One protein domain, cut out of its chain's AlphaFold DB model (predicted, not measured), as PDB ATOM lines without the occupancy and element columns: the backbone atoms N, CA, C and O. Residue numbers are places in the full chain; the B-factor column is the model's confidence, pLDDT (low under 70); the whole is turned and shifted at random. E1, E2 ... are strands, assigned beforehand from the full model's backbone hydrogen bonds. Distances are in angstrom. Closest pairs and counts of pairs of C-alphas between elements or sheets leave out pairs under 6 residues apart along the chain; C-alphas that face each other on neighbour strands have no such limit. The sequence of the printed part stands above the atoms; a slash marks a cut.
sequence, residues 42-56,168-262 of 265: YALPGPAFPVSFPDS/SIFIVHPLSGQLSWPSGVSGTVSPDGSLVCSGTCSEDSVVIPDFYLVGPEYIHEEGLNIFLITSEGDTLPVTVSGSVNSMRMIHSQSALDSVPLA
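This is residues 42 to 56 and 168 to 262 of the 265 residues of an uncharacterized protein of Candidatus Fermentibacteria bacterium (UniProt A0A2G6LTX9). Three small antiparallel sheets follow one another along an elongated body: the strongly twisted four-stranded sheet E3 E2 E1 E4 at one end, the sheet E5 E10 E9 in the middle, and the three-stranded sheet E6 E7 E8 at the other end. A long loop of residues 173 to 194 joins E2 to E3. The printed part has 110 residues with no named helix and ten named strands, E1 to E10 in order along the chain. The class is all strand, though under half of the residues, 46 of 110, are in named elements. The whole is compact, with a radius of gyration of the C-alphas of 14.7 A, and spans 52 by 27 by 24 A.

In the largest sheet, E1 is residues 48 to 52, 12.9 A long, beginning at C-alpha 48 (219.922, 231.236, 233.424); E2 is residues 169 to 172, E3 195 to 198 and E4 205 to 207. E5 is residues 211 to 214, E9 239 to 244, 14.8 A long, and E10 247 to 251, 13.0 A long, ending at C-alpha 251 (229.136, 241.546, 232.606). E6 is residues 219 to 222, E7 225 to 231, 17.6 A long, and E8 234 to 237.

In the sheet E3 E2 E1 E4, the strands' lines turn by 93 degrees from edge to edge. E1 pairs in a staggered way: residues 48 to 50 with E4, where N 49 and O 206 are 2.8 A apart, and residues 51 to 52 with E2, where N 171 and O 52 are 2.8 A apart. E2 and E3 form a hairpin, with N 172 and O 195 at 2.8 A. E4 and E5 meet only through their link. Inner strand E10 is antiparallel to E5, with N 248 and O 214 at 2.8 A, and forms a hairpin with E9, with N 241 and O 249 at 2.8 A. Residues 44 to 45 pair with residues 212 to 213 of E5. E6, E7 and E8 form a meander, each strand the antiparallel neighbour of the one before; N 220 and O 227 are 2.9 A apart, as are N 236 and O 228. E8 runs on into E9 at 84 degrees. E1 and E7 are apart.

The C-alphas farthest apart, those of Ser 56 and Glu 232, are 52.0 A apart. Residues 57 to 167 are not printed, and C-alphas 56 and 168 are 12.2 A apart across this cut. The link E2 to E3 is long, with 22 residues. Mean pLDDT of the printed part is 87.1; residues 232 to 233 are under 70.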
ATOM      1  N   TYR A  42     238.329 229.812 229.171       88.44
ATOM      2  CA  TYR A  42     237.314 230.488 228.368       88.44
ATOM      3  C   TYR A  42     236.194 230.959 229.285       88.44
ATOM      4  O   TYR A  42     235.907 230.323 230.304       88.44
ATOM      5  N   ALA A  43     235.562 232.065 228.911       90.06
ATOM      6  CA  ALA A  43     234.319 232.476 229.533       90.06
ATOM      7  C   ALA A  43     233.222 231.464 229.183       90.06
ATOM      8  O   ALA A  43     233.042 231.098 228.021       90.06
ATOM      9  N   LEU A  44     232.499 230.992 230.193       91.00
ATOM     10  CA  LEU A  44     231.322 230.159 229.989       91.00
ATOM     11  C   LEU A  44     230.092 231.053 229.782       91.00
ATOM     12  O   LEU A  44     230.063 232.171 230.313       91.00
ATOM     13  N   PRO A  45     229.060 230.559 229.073       89.69
ATOM     14  CA  PRO A  45     227.787 231.260 228.966       89.69
ATOM     15  C   PRO A  45     227.244 231.669 230.339       89.69
ATOM     16  O   PRO A  45     227.405 230.941 231.327       89.69
ATOM     17  N   GLY A  46     226.606 232.839 230.398       89.56
ATOM     18  CA  GLY A  46     225.972 233.350 231.607       89.56
ATOM     19  C   GLY A  46     224.928 232.387 232.185       89.56
ATOM     20  O   GLY A  46     224.387 231.535 231.473       89.56
ATOM     21  N   PRO A  47     224.636 232.494 233.491       91.88
ATOM     22  CA  PRO A  47     223.637 231.643 234.113       91.88
ATOM     23  C   PRO A  47     222.235 231.983 233.592       91.88
ATOM     24  O   PRO A  47     221.947 233.120 233.218       91.88
ATOM     25  N   ALA A  48     221.344 230.994 233.620       92.69
ATOM     26  CA  ALA A  48     219.922 231.236 233.424       92.69
ATOM     27  C   ALA A  48     219.331 231.838 234.708       92.69
ATOM     28  O   ALA A  48     219.493 231.281 235.798       92.69
ATOM     29  N   PHE A  49     218.659 232.975 234.576       93.44
ATOM     30  CA  PHE A  49     217.972 233.648 235.670       93.44
ATOM     31  C   PHE A  49     216.519 233.182 235.733       93.44
ATOM     32  O   PHE A  49     215.896 233.078 234.678       93.44
ATOM     33  N   PRO A  50     215.963 232.924 236.928       94.50
ATOM     34  CA  PRO A  50     214.556 232.587 237.065       94.50
ATOM     35  C   PRO A  50     213.674 233.767 236.653       94.50
ATOM     36  O   PRO A  50     213.965 234.919 236.979       94.50
ATOM     37  N   VAL A  51     212.583 233.463 235.961       93.44
ATOM     38  CA  VAL A  51     211.610 234.442 235.479       93.44
ATOM     39  C   VAL A  51     210.260 234.181 236.130       93.44
ATOM     40  O   VAL A  51     209.860 233.037 236.328       93.44
ATOM     41  N   SER A  52     209.545 235.250 236.460       89.94
ATOM     42  CA  SER A  52     208.121 235.180 236.775       89.94
ATOM     43  C   SER A  52     207.341 236.182 235.948       89.94
ATOM     44  O   SER A  52     207.797 237.303 235.715       89.94
ATOM     45  N   PHE A  53     206.120 235.814 235.602       85.94
ATOM     46  CA  PHE A  53     205.165 236.716 234.982       85.94
ATOM     47  C   PHE A  53     204.301 237.316 236.088       85.94
ATOM     48  O   PHE A  53     203.759 236.560 236.895       85.94
ATOM     49  N   PRO A  54     204.233 238.650 236.208       81.75
ATOM     50  CA  PRO A  54     203.401 239.264 237.229       81.75
ATOM     51  C   PRO A  54     201.930 238.928 236.970       81.75
ATOM     52  O   PRO A  54     201.458 239.057 235.850       81.75
ATOM     53  N   ASP A  55     201.175 238.551 238.002       77.12
ATOM     54  CA  ASP A  55     199.736 238.277 237.845       77.12
ATOM     55  C   ASP A  55     198.933 239.549 237.512       77.12
ATOM     56  O   ASP A  55     197.817 239.484 236.998       77.12
ATOM     57  N   SER A  56     199.494 240.721 237.821       80.69
ATOM     58  CA  SER A  56     198.921 242.024 237.491       80.69
ATOM     59  C   SER A  56     200.000 243.094 237.338       80.69
ATOM     60  O   SER A  56     201.055 243.024 237.971       80.69
ATOM     61  N   SER A 168     204.025 241.550 227.284       74.81
ATOM     62  CA  SER A 168     205.456 241.748 227.163       74.81
ATOM     63  C   SER A 168     206.176 241.957 228.497       74.81
ATOM     64  O   SER A 168     207.391 242.106 228.473       74.81
ATOM     65  N   ILE A 169     205.510 241.997 229.656       85.88
ATOM     66  CA  ILE A 169     206.207 242.239 230.932       85.88
ATOM     67  C   ILE A 169     206.551 240.927 231.635       85.88
ATOM     68  O   ILE A 169     205.687 240.091 231.890       85.88
ATOM     69  N   PHE A 170     207.815 240.785 232.021       88.94
ATOM     70  CA  PHE A 170     208.294 239.689 232.858       88.94
ATOM     71  C   PHE A 170     209.324 240.194 233.871       88.94
ATOM     72  O   PHE A 170     209.996 241.206 233.658       88.94
ATOM     73  N   ILE A 171     209.426 239.503 235.002       90.69
ATOM     74  CA  ILE A 171     210.324 239.844 236.106       90.69
ATOM     75  C   ILE A 171     211.441 238.813 236.140       90.69
ATOM     76  O   ILE A 171     211.179 237.618 236.272       90.69
ATOM     77  N   VAL A 172     212.682 239.280 236.045       93.38
ATOM     78  CA  VAL A 172     213.876 238.455 236.199       93.38
ATOM     79  C   VAL A 172     214.367 238.555 237.637       93.38
ATOM     80  O   VAL A 172     214.712 239.635 238.122       93.38
ATOM     81  N   HIS A 173     214.400 237.416 238.321       93.56
ATOM     82  CA  HIS A 173     214.793 237.325 239.723       93.56
ATOM     83  C   HIS A 173     216.312 237.220 239.860       93.56
ATOM     84  O   HIS A 173     216.950 236.482 239.097       93.56
ATOM     85  N   PRO A 174     216.914 237.906 240.845       92.62
ATOM     86  CA  PRO A 174     218.342 237.820 241.060       92.62
ATOM     87  C   PRO A 174     218.737 236.436 241.582       92.62
ATOM     88  O   PRO A 174     218.005 235.780 242.329       92.62
ATOM     89  N   LEU A 175     219.936 235.986 241.219       91.62
ATOM     90  CA  LEU A 175     220.492 234.745 241.761       91.62
ATOM     91  C   LEU A 175     220.996 234.955 243.196       91.62
ATOM     92  O   LEU A 175     221.439 236.040 243.557       91.62
ATOM     93  N   SER A 176     221.031 233.885 243.999       86.75
ATOM     94  CA  SER A 176     221.454 233.916 245.418       86.75
ATOM     95  C   SER A 176     222.857 234.513 245.661       86.75
ATOM     96  O   SER A 176     223.155 234.991 246.751       86.75
ATOM     97  N   GLY A 177     223.724 234.522 244.642       85.50
ATOM     98  CA  GLY A 177     225.054 235.140 244.697       85.50
ATOM     99  C   GLY A 177     225.211 236.409 243.857       85.50
ATOM    100  O   GLY A 177     226.343 236.839 243.638       85.50
ATOM    101  N   GLN A 178     224.122 236.979 243.340       89.06
ATOM    102  CA  GLN A 178     224.145 238.231 242.593       89.06
ATOM    103  C   GLN A 178     224.248 239.426 243.546       89.06
ATOM    104  O   GLN A 178     223.544 239.500 244.548       89.06
ATOM    105  N   LEU A 179     225.141 240.359 243.225       87.00
ATOM    106  CA  LEU A 179     225.396 241.565 244.013       87.00
ATOM    107  C   LEU A 179     224.614 242.763 243.475       87.00
ATOM    108  O   LEU A 179     224.062 243.542 244.247       87.00
ATOM    109  N   SER A 180     224.579 242.919 242.153       88.62
ATOM    110  CA  SER A 180     223.927 244.049 241.497       88.62
ATOM    111  C   SER A 180     223.645 243.759 240.029       88.62
ATOM    112  O   SER A 180     224.290 242.911 239.406       88.62
ATOM    113  N   TRP A 181     222.707 244.510 239.458       90.31
ATOM    114  CA  TRP A 181     222.539 244.605 238.013       90.31
ATOM    115  C   TRP A 181     223.556 245.597 237.426       90.31
ATOM    116  O   TRP A 181     223.754 246.668 238.007       90.31
ATOM    117  N   PRO A 182     224.222 245.270 236.308       84.88
ATOM    118  CA  PRO A 182     225.136 246.187 235.645       84.88
ATOM    119  C   PRO A 182     224.369 247.358 235.024       84.88
ATOM    120  O   PRO A 182     223.239 247.216 234.550       84.88
ATOM    121  N   SER A 183     225.007 248.527 234.984       79.06
ATOM    122  CA  SER A 183     224.474 249.684 234.265       79.06
ATOM    123  C   SER A 183     224.396 249.370 232.769       79.06
ATOM    124  O   SER A 183     225.421 249.080 232.154       79.06
ATOM    125  N   GLY A 184     223.197 249.450 232.189       74.50
ATOM    126  CA  GLY A 184     222.962 249.171 230.769       74.50
ATOM    127  C   GLY A 184     222.205 247.875 230.483       74.50
ATOM    128  O   GLY A 184     221.887 247.629 229.325       74.50
ATOM    129  N   VAL A 185     221.865 247.080 231.506       84.00
ATOM    130  CA  VAL A 185     220.911 245.981 231.317       84.00
ATOM    131  C   VAL A 185     219.535 246.546 230.940       84.00
ATOM    132  O   VAL A 185     219.071 247.524 231.533       84.00
ATOM    133  N   SER A 186     218.885 245.949 229.941       83.44
ATOM    134  CA  SER A 186     217.546 246.357 229.507       83.44
ATOM    135  C   SER A 186     216.508 246.006 230.567       83.44
ATOM    136  O   SER A 186     216.193 244.836 230.762       83.44
ATOM    137  N   GLY A 187     215.960 247.021 231.229       86.31
ATOM    138  CA  GLY A 187     214.906 246.862 232.224       86.31
ATOM    139  C   GLY A 187     214.994 247.908 233.327       86.31
ATOM    140  O   GLY A 187     215.875 248.768 233.331       86.31
ATOM    141  N   THR A 188     214.062 247.832 234.271       87.81
ATOM    142  CA  THR A 188     214.050 248.680 235.468       87.81
ATOM    143  C   THR A 188     214.270 247.815 236.698       87.81
ATOM    144  O   THR A 188     213.574 246.822 236.884       87.81
ATOM    145  N   VAL A 189     215.234 248.182 237.541       89.50
ATOM    146  CA  VAL A 189     215.492 247.463 238.795       89.50
ATOM    147  C   VAL A 189     214.423 247.843 239.815       89.50
ATOM    148  O   VAL A 189     214.257 249.022 240.135       89.50
ATOM    149  N   SER A 190     213.690 246.853 240.317       87.38
ATOM    150  CA  SER A 190     212.683 247.029 241.360       87.38
ATOM    151  C   SER A 190     213.315 247.093 242.761       87.38
ATOM    152  O   SER A 190     214.470 246.702 242.949       87.38
ATOM    153  N   PRO A 191     212.587 247.592 243.780       84.00
ATOM    154  CA  PRO A 191     213.130 247.766 245.133       84.00
ATOM    155  C   PRO A 191     213.599 246.476 245.824       84.00
ATOM    156  O   PRO A 191     214.425 246.533 246.730       84.00
ATOM    157  N   ASP A 192     213.070 245.325 245.414       84.50
ATOM    158  CA  ASP A 192     213.467 243.990 245.879       84.50
ATOM    159  C   ASP A 192     214.747 243.465 245.197       84.50
ATOM    160  O   ASP A 192     215.228 242.389 245.542       84.50
ATOM    161  N   GLY A 193     215.313 244.221 244.250       87.81
ATOM    162  CA  GLY A 193     216.497 243.844 243.484       87.81
ATOM    163  C   GLY A 193     216.200 243.007 242.239       87.81
ATOM    164  O   GLY A 193     217.146 242.603 241.564       87.81
ATOM    165  N   SER A 194     214.932 242.760 241.907       92.06
ATOM    166  CA  SER A 194     214.537 242.110 240.651       92.06
ATOM    167  C   SER A 194     214.648 243.070 239.463       92.06
ATOM    168  O   SER A 194     214.734 244.288 239.625       92.06
ATOM    169  N   LEU A 195     214.700 242.528 238.247       91.62
ATOM    170  CA  LEU A 195     214.721 243.319 237.018       91.62
ATOM    171  C   LEU A 195     213.382 243.168 236.293       91.62
ATOM    172  O   LEU A 195     213.011 242.072 235.882       91.62
ATOM    173  N   VAL A 196     212.660 244.274 236.135       90.19
ATOM    174  CA  VAL A 196     211.417 244.337 235.364       90.19
ATOM    175  C   VAL A 196     211.765 244.597 233.904       90.19
ATOM    176  O   VAL A 196     212.303 245.654 233.562       90.19
ATOM    177  N   CYS A 197     211.453 243.630 233.050       88.06
ATOM    178  CA  CYS A 197     211.793 243.632 231.635       88.06
ATOM    179  C   CYS A 197     210.537 243.735 230.767       88.06
ATOM    180  O   CYS A 197     209.472 243.239 231.132       88.06
ATOM    181  N   SER A 198     210.693 244.337 229.586       84.75
ATOM    182  CA  SER A 198     209.690 244.334 228.518       84.75
ATOM    183  C   SER A 198     210.215 243.567 227.300       84.75
ATOM    184  O   SER A 198     211.304 243.876 226.812       84.75
ATOM    185  N   GLY A 199     209.459 242.611 226.773       80.38
ATOM    186  CA  GLY A 199     209.791 241.828 225.588       80.38
ATOM    187  C   GLY A 199     209.070 240.482 225.552       80.38
ATOM    188  O   GLY A 199     208.207 240.190 226.369       80.38
ATOM    189  N   THR A 200     209.435 239.637 224.592       77.88
ATOM    190  CA  THR A 200     208.919 238.268 224.508       77.88
ATOM    191  C   THR A 200     209.756 237.347 225.392       77.88
ATOM    192  O   THR A 200     210.908 237.063 225.066       77.88
ATOM    193  N   CYS A 201     209.176 236.856 226.483       80.81
ATOM    194  CA  CYS A 201     209.726 235.762 227.277       80.81
ATOM    195  C   CYS A 201     208.604 234.748 227.502       80.81
ATOM    196  O   CYS A 201     207.525 235.120 227.944       80.81
ATOM    197  N   SER A 202     208.828 233.489 227.138       75.75
ATOM    198  CA  SER A 202     207.847 232.406 227.311       75.75
ATOM    199  C   SER A 202     208.382 231.265 228.173       75.75
ATOM    200  O   SER A 202     207.753 230.215 228.262       75.75
ATOM    201  N   GLU A 203     209.573 231.440 228.737       85.88
ATOM    202  CA  GLU A 203     210.280 230.427 229.511       85.88
ATOM    203  C   GLU A 203     210.364 230.862 230.976       85.88
ATOM    204  O   GLU A 203     210.442 232.052 231.276       85.88
ATOM    205  N   ASP A 204     210.415 229.889 231.888       88.94
ATOM    206  CA  ASP A 204     210.561 230.123 233.335       88.94
ATOM    207  C   ASP A 204     211.980 230.589 233.718       88.94
ATOM    208  O   ASP A 204     212.298 230.806 234.892       88.94
ATOM    209  N   SER A 205     212.868 230.719 232.730       91.56
ATOM    210  CA  SER A 205     214.213 231.241 232.901       91.56
ATOM    211  C   SER A 205     214.711 231.948 231.647       91.56
ATOM    212  O   SER A 205     214.337 231.571 230.542       91.56
ATOM    213  N   VAL A 206     215.609 232.921 231.803       91.69
ATOM    214  CA  VAL A 206     216.226 233.646 230.684       91.69
ATOM    215  C   VAL A 206     217.733 233.779 230.886       91.69
ATOM    216  O   VAL A 206     218.202 234.026 231.996       91.69
ATOM    217  N   VAL A 207     218.507 233.631 229.811       89.75
ATOM    218  CA  VAL A 207     219.924 234.019 229.798       89.75
ATOM    219  C   VAL A 207     219.999 235.463 229.328       89.75
ATOM    220  O   VAL A 207     219.585 235.782 228.213       89.75
ATOM    221  N   ILE A 208     220.501 236.343 230.189       88.62
ATOM    222  CA  ILE A 208     220.690 237.749 229.837       88.62
ATOM    223  C   ILE A 208     221.959 237.852 228.977       88.62
ATOM    224  O   ILE A 208     222.991 237.307 229.382       88.62
ATOM    225  N   PRO A 209     221.906 238.526 227.814       87.75
ATOM    226  CA  PRO A 209     223.089 238.775 226.996       87.75
ATOM    227  C   PRO A 209     224.215 239.431 227.797       87.75
ATOM    228  O   PRO A 209     223.962 240.095 228.801       87.75
ATOM    229  N   ASP A 210     225.454 239.253 227.345       90.06
ATOM    230  CA  ASP A 210     226.644 239.916 227.897       90.06
ATOM    231  C   ASP A 210     227.033 239.503 229.329       90.06
ATOM    232  O   ASP A 210     228.024 239.995 229.881       90.06
ATOM    233  N   PHE A 211     226.302 238.556 229.924       91.69
ATOM    234  CA  PHE A 211     226.687 237.881 231.156       91.69
ATOM    235  C   PHE A 211     227.506 236.626 230.870       91.69
ATOM    236  O   PHE A 211     227.139 235.792 230.043       91.69
ATOM    237  N   TYR A 212     228.577 236.453 231.639       92.94
ATOM    238  CA  TYR A 212     229.483 235.317 231.527       92.94
ATOM    239  C   TYR A 212     229.866 234.771 232.899       92.94
ATOM    240  O   TYR A 212     229.877 235.496 233.898       92.94
ATOM    241  N   LEU A 213     230.209 233.485 232.943       93.12
ATOM    242  CA  LEU A 213     230.800 232.844 234.114       93.12
ATOM    243  C   LEU A 213     232.285 232.604 233.870       93.12
ATOM    244  O   LEU A 213     232.676 231.991 232.878       93.12
ATOM    245  N   VAL A 214     233.113 233.078 234.796       92.38
ATOM    246  CA  VAL A 214     234.569 232.970 234.700       92.38
ATOM    247  C   VAL A 214     235.146 232.486 236.029       92.38
ATOM    248  O   VAL A 214     234.667 232.851 237.106       92.38
ATOM    249  N   GLY A 215     236.177 231.640 235.961       90.00
ATOM    250  CA  GLY A 215     236.938 231.225 237.138       90.00
ATOM    251  C   GLY A 215     237.612 232.425 237.823       90.00
ATOM    252  O   GLY A 215     238.065 233.344 237.135       90.00
ATOM    253  N   PRO A 216     237.681 232.461 239.165       87.62
ATOM    254  CA  PRO A 216     238.285 233.578 239.891       87.62
ATOM    255  C   PRO A 216     239.755 233.822 239.515       87.62
ATOM    256  O   PRO A 216     240.232 234.938 239.663       87.62
ATOM    257  N   GLU A 217     240.466 232.815 239.004       87.44
ATOM    258  CA  GLU A 217     241.867 232.916 238.585       87.44
ATOM    259  C   GLU A 217     242.109 233.738 237.304       87.44
ATOM    260  O   GLU A 217     243.259 234.041 236.982       87.44
ATOM    261  N   TYR A 218     241.048 234.081 236.567       88.44
ATOM    262  CA  TYR A 218     241.120 234.859 235.321       88.44
ATOM    263  C   TYR A 218     240.669 236.317 235.498       88.44
ATOM    264  O   TYR A 218     240.706 237.088 234.539       88.44
ATOM    265  N   ILE A 219     240.216 236.692 236.698       88.19
ATOM    266  CA  ILE A 219     239.751 238.042 237.023       88.19
ATOM    267  C   ILE A 219     240.801 238.732 237.880       88.19
ATOM    268  O   ILE A 219     241.262 238.181 238.878       88.19
ATOM    269  N   HIS A 220     241.131 239.963 237.508       87.12
ATOM    270  CA  HIS A 220     242.017 240.817 238.275       87.12
ATOM    271  C   HIS A 220     241.276 242.060 238.766       87.12
ATOM    272  O   HIS A 220     240.500 242.668 238.027       87.12
ATOM    273  N   GLU A 221     241.527 242.428 240.020       87.44
ATOM    274  CA  GLU A 221     240.919 243.580 240.685       87.44
ATOM    275  C   GLU A 221     242.035 244.546 241.111       87.44
ATOM    276  O   GLU A 221     242.808 244.254 242.025       87.44
ATOM    277  N   GLU A 222     242.117 245.708 240.459       84.38
ATOM    278  CA  GLU A 222     243.057 246.778 240.800       84.38
ATOM    279  C   GLU A 222     242.285 248.044 241.201       84.38
ATOM    280  O   GLU A 222     241.843 248.854 240.377       84.38
ATOM    281  N   GLY A 223     242.088 248.216 242.509       84.81
ATOM    282  CA  GLY A 223     241.300 249.320 243.056       84.81
ATOM    283  C   GLY A 223     239.816 249.184 242.710       84.81
ATOM    284  O   GLY A 223     239.139 248.312 243.242       84.81
ATOM    285  N   LEU A 224     239.303 250.078 241.858       79.56
ATOM    286  CA  LEU A 224     237.920 250.033 241.352       79.56
ATOM    287  C   LEU A 224     237.817 249.384 239.967       79.56
ATOM    288  O   LEU A 224     236.714 249.218 239.450       79.56
ATOM    289  N   ASN A 225     238.953 249.051 239.357       84.06
ATOM    290  CA  ASN A 225     238.990 248.468 238.031       84.06
ATOM    291  C   ASN A 225     238.996 246.951 238.162       84.06
ATOM    292  O   ASN A 225     239.854 246.386 238.839       84.06
ATOM    293  N   ILE A 226     238.051 246.308 237.487       89.00
ATOM    294  CA  ILE A 226     238.013 244.858 237.362       89.00
ATOM    295  C   ILE A 226     238.171 244.526 235.885       89.00
ATOM    296  O   ILE A 226     237.502 245.114 235.034       89.00
ATOM    297  N   PHE A 227     239.085 243.619 235.569       90.25
ATOM    298  CA  PHE A 227     239.374 243.248 234.192       90.25
ATOM    299  C   PHE A 227     239.728 241.769 234.058       90.25
ATOM    300  O   PHE A 227     240.191 241.121 234.996       90.25
ATOM    301  N   LEU A 228     239.472 241.238 232.866       89.50
ATOM    302  CA  LEU A 228     239.932 239.932 232.412       89.50
ATOM    303  C   LEU A 228     241.251 240.070 231.665       89.50
ATOM    304  O   LEU A 228     241.490 241.091 231.024       89.50
ATOM    305  N   ILE A 229     242.060 239.016 231.676       83.81
ATOM    306  CA  ILE A 229     243.291 238.939 230.885       83.81
ATOM    307  C   ILE A 229     243.016 238.056 229.670       83.81
ATOM    308  O   ILE A 229     242.805 236.851 229.809       83.81
ATOM    309  N   THR A 230     242.993 238.652 228.483       82.00
ATOM    310  CA  THR A 230     242.680 237.966 227.215       82.00
ATOM    311  C   THR A 230     243.939 237.411 226.545       82.00
ATOM    312  O   THR A 230     243.916 236.384 225.872       82.00
ATOM    313  N   SER A 231     245.078 238.071 226.753       77.12
ATOM    314  CA  SER A 231     246.406 237.590 226.375       77.12
ATOM    315  C   SER A 231     247.476 238.321 227.188       77.12
ATOM    316  O   SER A 231     247.167 239.220 227.969       77.12
ATOM    317  N   GLU A 232     248.740 237.923 227.052       68.75
ATOM    318  CA  GLU A 232     249.840 238.577 227.764       68.75
ATOM    319  C   GLU A 232     249.925 240.064 227.365       68.75
ATOM    320  O   GLU A 232     250.299 240.407 226.244       68.75
ATOM    321  N   GLY A 233     249.532 240.951 228.287       69.44
ATOM    322  CA  GLY A 233     249.496 242.400 228.069       69.44
ATOM    323  C   GLY A 233     248.191 242.959 227.489       69.44
ATOM    324  O   GLY A 233     248.127 244.168 227.273       69.44
ATOM    325  N   ASP A 234     247.164 242.131 227.271       82.94
ATOM    326  CA  ASP A 234     245.834 242.578 226.841       82.94
ATOM    327  C   ASP A 234     244.791 242.321 227.935       82.94
ATOM    328  O   ASP A 234     244.691 241.224 228.497       82.94
ATOM    329  N   THR A 235     244.028 243.364 228.258       86.94
ATOM    330  CA  THR A 235     243.069 243.359 229.364       86.94
ATOM    331  C   THR A 235     241.724 243.887 228.906       86.94
ATOM    332  O   THR A 235     241.652 244.954 228.295       86.94
ATOM    333  N   LEU A 236     240.652 243.197 229.284       88.94
ATOM    334  CA  LEU A 236     239.290 243.614 228.989       88.94
ATOM    335  C   LEU A 236     238.582 244.070 230.271       88.94
ATOM    336  O   LEU A 236     238.450 243.263 231.192       88.94
ATOM    337  N   PRO A 237     238.093 245.319 230.356       89.81
ATOM    338  CA  PRO A 237     237.345 245.779 231.518       89.81
ATOM    339  C   PRO A 237     236.005 245.048 231.621       89.81
ATOM    340  O   PRO A 237     235.269 244.927 230.642       89.81
ATOM    341  N   VAL A 238     235.674 244.593 232.826       91.31
ATOM    342  CA  VAL A 238     234.426 243.883 233.119       91.31
ATOM    343  C   VAL A 238     233.818 244.385 234.420       91.31
ATOM    344  O   VAL A 238     234.489 244.975 235.262       91.31
ATOM    345  N   THR A 239     232.524 244.148 234.608       91.25
ATOM    346  CA  THR A 239     231.854 244.389 235.893       91.25
ATOM    347  C   THR A 239     231.542 243.057 236.551       91.25
ATOM    348  O   THR A 239     231.004 242.168 235.899       91.25
ATOM    349  N   VAL A 240     231.854 242.899 237.838       91.06
ATOM    350  CA  VAL A 240     231.453 241.705 238.594       91.06
ATOM    351  C   VAL A 240     230.034 241.904 239.105       91.06
ATOM    352  O   VAL A 240     229.783 242.750 239.958       91.06
ATOM    353  N   SER A 241     229.114 241.095 238.592       90.38
ATOM    354  CA  SER A 241     227.699 241.119 238.967       90.38
ATOM    355  C   SER A 241     227.379 240.120 240.080       90.38
ATOM    356  O   SER A 241     226.307 240.191 240.674       90.38
ATOM    357  N   GLY A 242     228.281 239.180 240.392       91.81
ATOM    358  CA  GLY A 242     228.100 238.230 241.490       91.81
ATOM    359  C   GLY A 242     228.958 236.971 241.394       91.81
ATOM    360  O   GLY A 242     230.037 236.965 240.800       91.81
ATOM    361  N   SER A 243     228.472 235.877 241.980       91.81
ATOM    362  CA  SER A 243     229.096 234.553 241.892       91.81
ATOM    363  C   SER A 243     228.073 233.421 241.846       91.81
ATOM    364  O   SER A 243     227.051 233.481 242.527       91.81
ATOM    365  N   VAL A 244     228.381 232.364 241.095       90.12
ATOM    366  CA  VAL A 244     227.569 231.147 240.970       90.12
ATOM    367  C   VAL A 244     228.503 229.940 241.015       90.12
ATOM    368  O   VAL A 244     229.443 229.867 240.232       90.12
ATOM    369  N   ASN A 245     228.262 228.986 241.921       86.38
ATOM    370  CA  ASN A 245     229.028 227.732 242.024       86.38
ATOM    371  C   ASN A 245     230.558 227.930 241.976       86.38
ATOM    372  O   ASN A 245     231.240 227.284 241.186       86.38
ATOM    373  N   SER A 246     231.096 228.833 242.806       86.56
ATOM    374  CA  SER A 246     232.518 229.241 242.871       86.56
ATOM    375  C   SER A 246     233.090 230.003 241.667       86.56
ATOM    376  O   SER A 246     234.205 230.512 241.757       86.56
ATOM    377  N   MET A 247     232.324 230.172 240.588       91.69
ATOM    378  CA  MET A 247     232.672 231.061 239.480       91.69
ATOM    379  C   MET A 247     232.164 232.476 239.745       91.69
ATOM    380  O   MET A 247     231.162 232.684 240.437       91.69
ATOM    381  N   ARG A 248     232.850 233.464 239.181       92.12
ATOM    382  CA  ARG A 248     232.407 234.855 239.171       92.12
ATOM    383  C   ARG A 248     231.481 235.074 237.987       92.12
ATOM    384  O   ARG A 248     231.796 234.695 236.862       92.12
ATOM    385  N   MET A 249     230.347 235.699 238.260       93.88
ATOM    386  CA  MET A 249     229.437 236.186 237.239       93.88
ATOM    387  C   MET A 249     229.848 237.604 236.877       93.88
ATOM    388  O   MET A 249     229.864 238.487 237.740       93.88
ATOM    389  N   ILE A 250     230.184 237.811 235.613       93.06
ATOM    390  CA  ILE A 250     230.648 239.091 235.092       93.06
ATOM    391  C   ILE A 250     229.735 239.581 233.973       93.06
ATOM    392  O   ILE A 250     229.062 238.785 233.323       93.06
ATOM    393  N   HIS A 251     229.753 240.887 233.744       91.81
ATOM    394  CA  HIS A 251     229.136 241.546 232.606       91.81
ATOM    395  C   HIS A 251     230.214 242.231 231.758       91.81
ATOM    396  O   HIS A 251     231.068 242.946 232.298       91.81
ATOM    397  N   SER A 252     230.166 242.017 230.443       89.81
ATOM    398  CA  SER A 252     231.119 242.559 229.470       89.81
ATOM    399  C   SER A 252     230.389 243.084 228.240       89.81
ATOM    400  O   SER A 252     229.683 242.335 227.587       89.81
ATOM    401  N   GLN A 253     230.638 244.337 227.854       85.69
ATOM    402  CA  GLN A 253     230.087 244.909 226.612       85.69
ATOM    403  C   GLN A 253     230.704 244.305 225.337       85.69
ATOM    404  O   GLN A 253     230.248 244.581 224.231       85.69
ATOM    405  N   SER A 254     231.791 243.541 225.476       86.06
ATOM    406  CA  SER A 254     232.412 242.797 224.380       86.06
ATOM    407  C   SER A 254     232.071 241.319 224.505       86.06
ATOM    408  O   SER A 254     232.182 240.758 225.597       86.06
ATOM    409  N   ALA A 255     231.712 240.688 223.385       85.25
ATOM    410  CA  ALA A 255     231.407 239.264 223.344       85.25
ATOM    411  C   ALA A 255     232.635 238.423 223.736       85.25
ATOM    412  O   ALA A 255     233.725 238.608 223.190       85.25
ATOM    413  N   LEU A 256     232.446 237.489 224.670       86.31
ATOM    414  CA  LEU A 256     233.509 236.648 225.231       86.31
ATOM    415  C   LEU A 256     233.437 235.176 224.809       86.31
ATOM    416  O   LEU A 256     234.294 234.393 225.214       86.31
ATOM    417  N   ASP A 257     232.476 234.797 223.962       80.25
ATOM    418  CA  ASP A 257     232.168 233.394 223.620       80.25
ATOM    419  C   ASP A 257     233.353 232.607 223.033       80.25
ATOM    420  O   ASP A 257     233.329 231.381 222.949       80.25
ATOM    421  N   SER A 258     234.387 233.298 222.553       80.56
ATOM    422  CA  SER A 258     235.567 232.688 221.929       80.56
ATOM    423  C   SER A 258     236.878 233.354 222.339       80.56
ATOM    424  O   SER A 258     237.903 233.153 221.686       80.56
ATOM    425  N   VAL A 259     236.857 234.166 223.397       83.44
ATOM    426  CA  VAL A 259     238.044 234.888 223.854       83.44
ATOM    427  C   VAL A 259     238.846 233.980 224.793       83.44
ATOM    428  O   VAL A 259     238.319 233.588 225.839       83.44
ATOM    429  N   PRO A 260     240.093 233.612 224.441       86.12
ATOM    430  CA  PRO A 260     240.958 232.869 225.347       86.12
ATOM    431  C   PRO A 260     241.281 233.737 226.566       86.12
ATOM    432  O   PRO A 260     241.491 234.938 226.435       86.12
ATOM    433  N   LEU A 261     241.316 233.130 227.749       88.38
ATOM    434  CA  LEU A 261     241.646 233.805 229.002       88.38
ATOM    435  C   LEU A 261     242.958 233.258 229.563       88.38
ATOM    436  O   LEU A 261     243.151 232.040 229.652       88.38
ATOM    437  N   ALA A 262     243.847 234.156 229.972       84.81
ATOM    438  CA  ALA A 262     245.108 233.819 230.619       84.81
ATOM    439  C   ALA A 262     244.999 233.993 232.138       84.81
ATOM    440  O   ALA A 262     244.304 234.879 232.636       84.81
TER     441      ALA A 262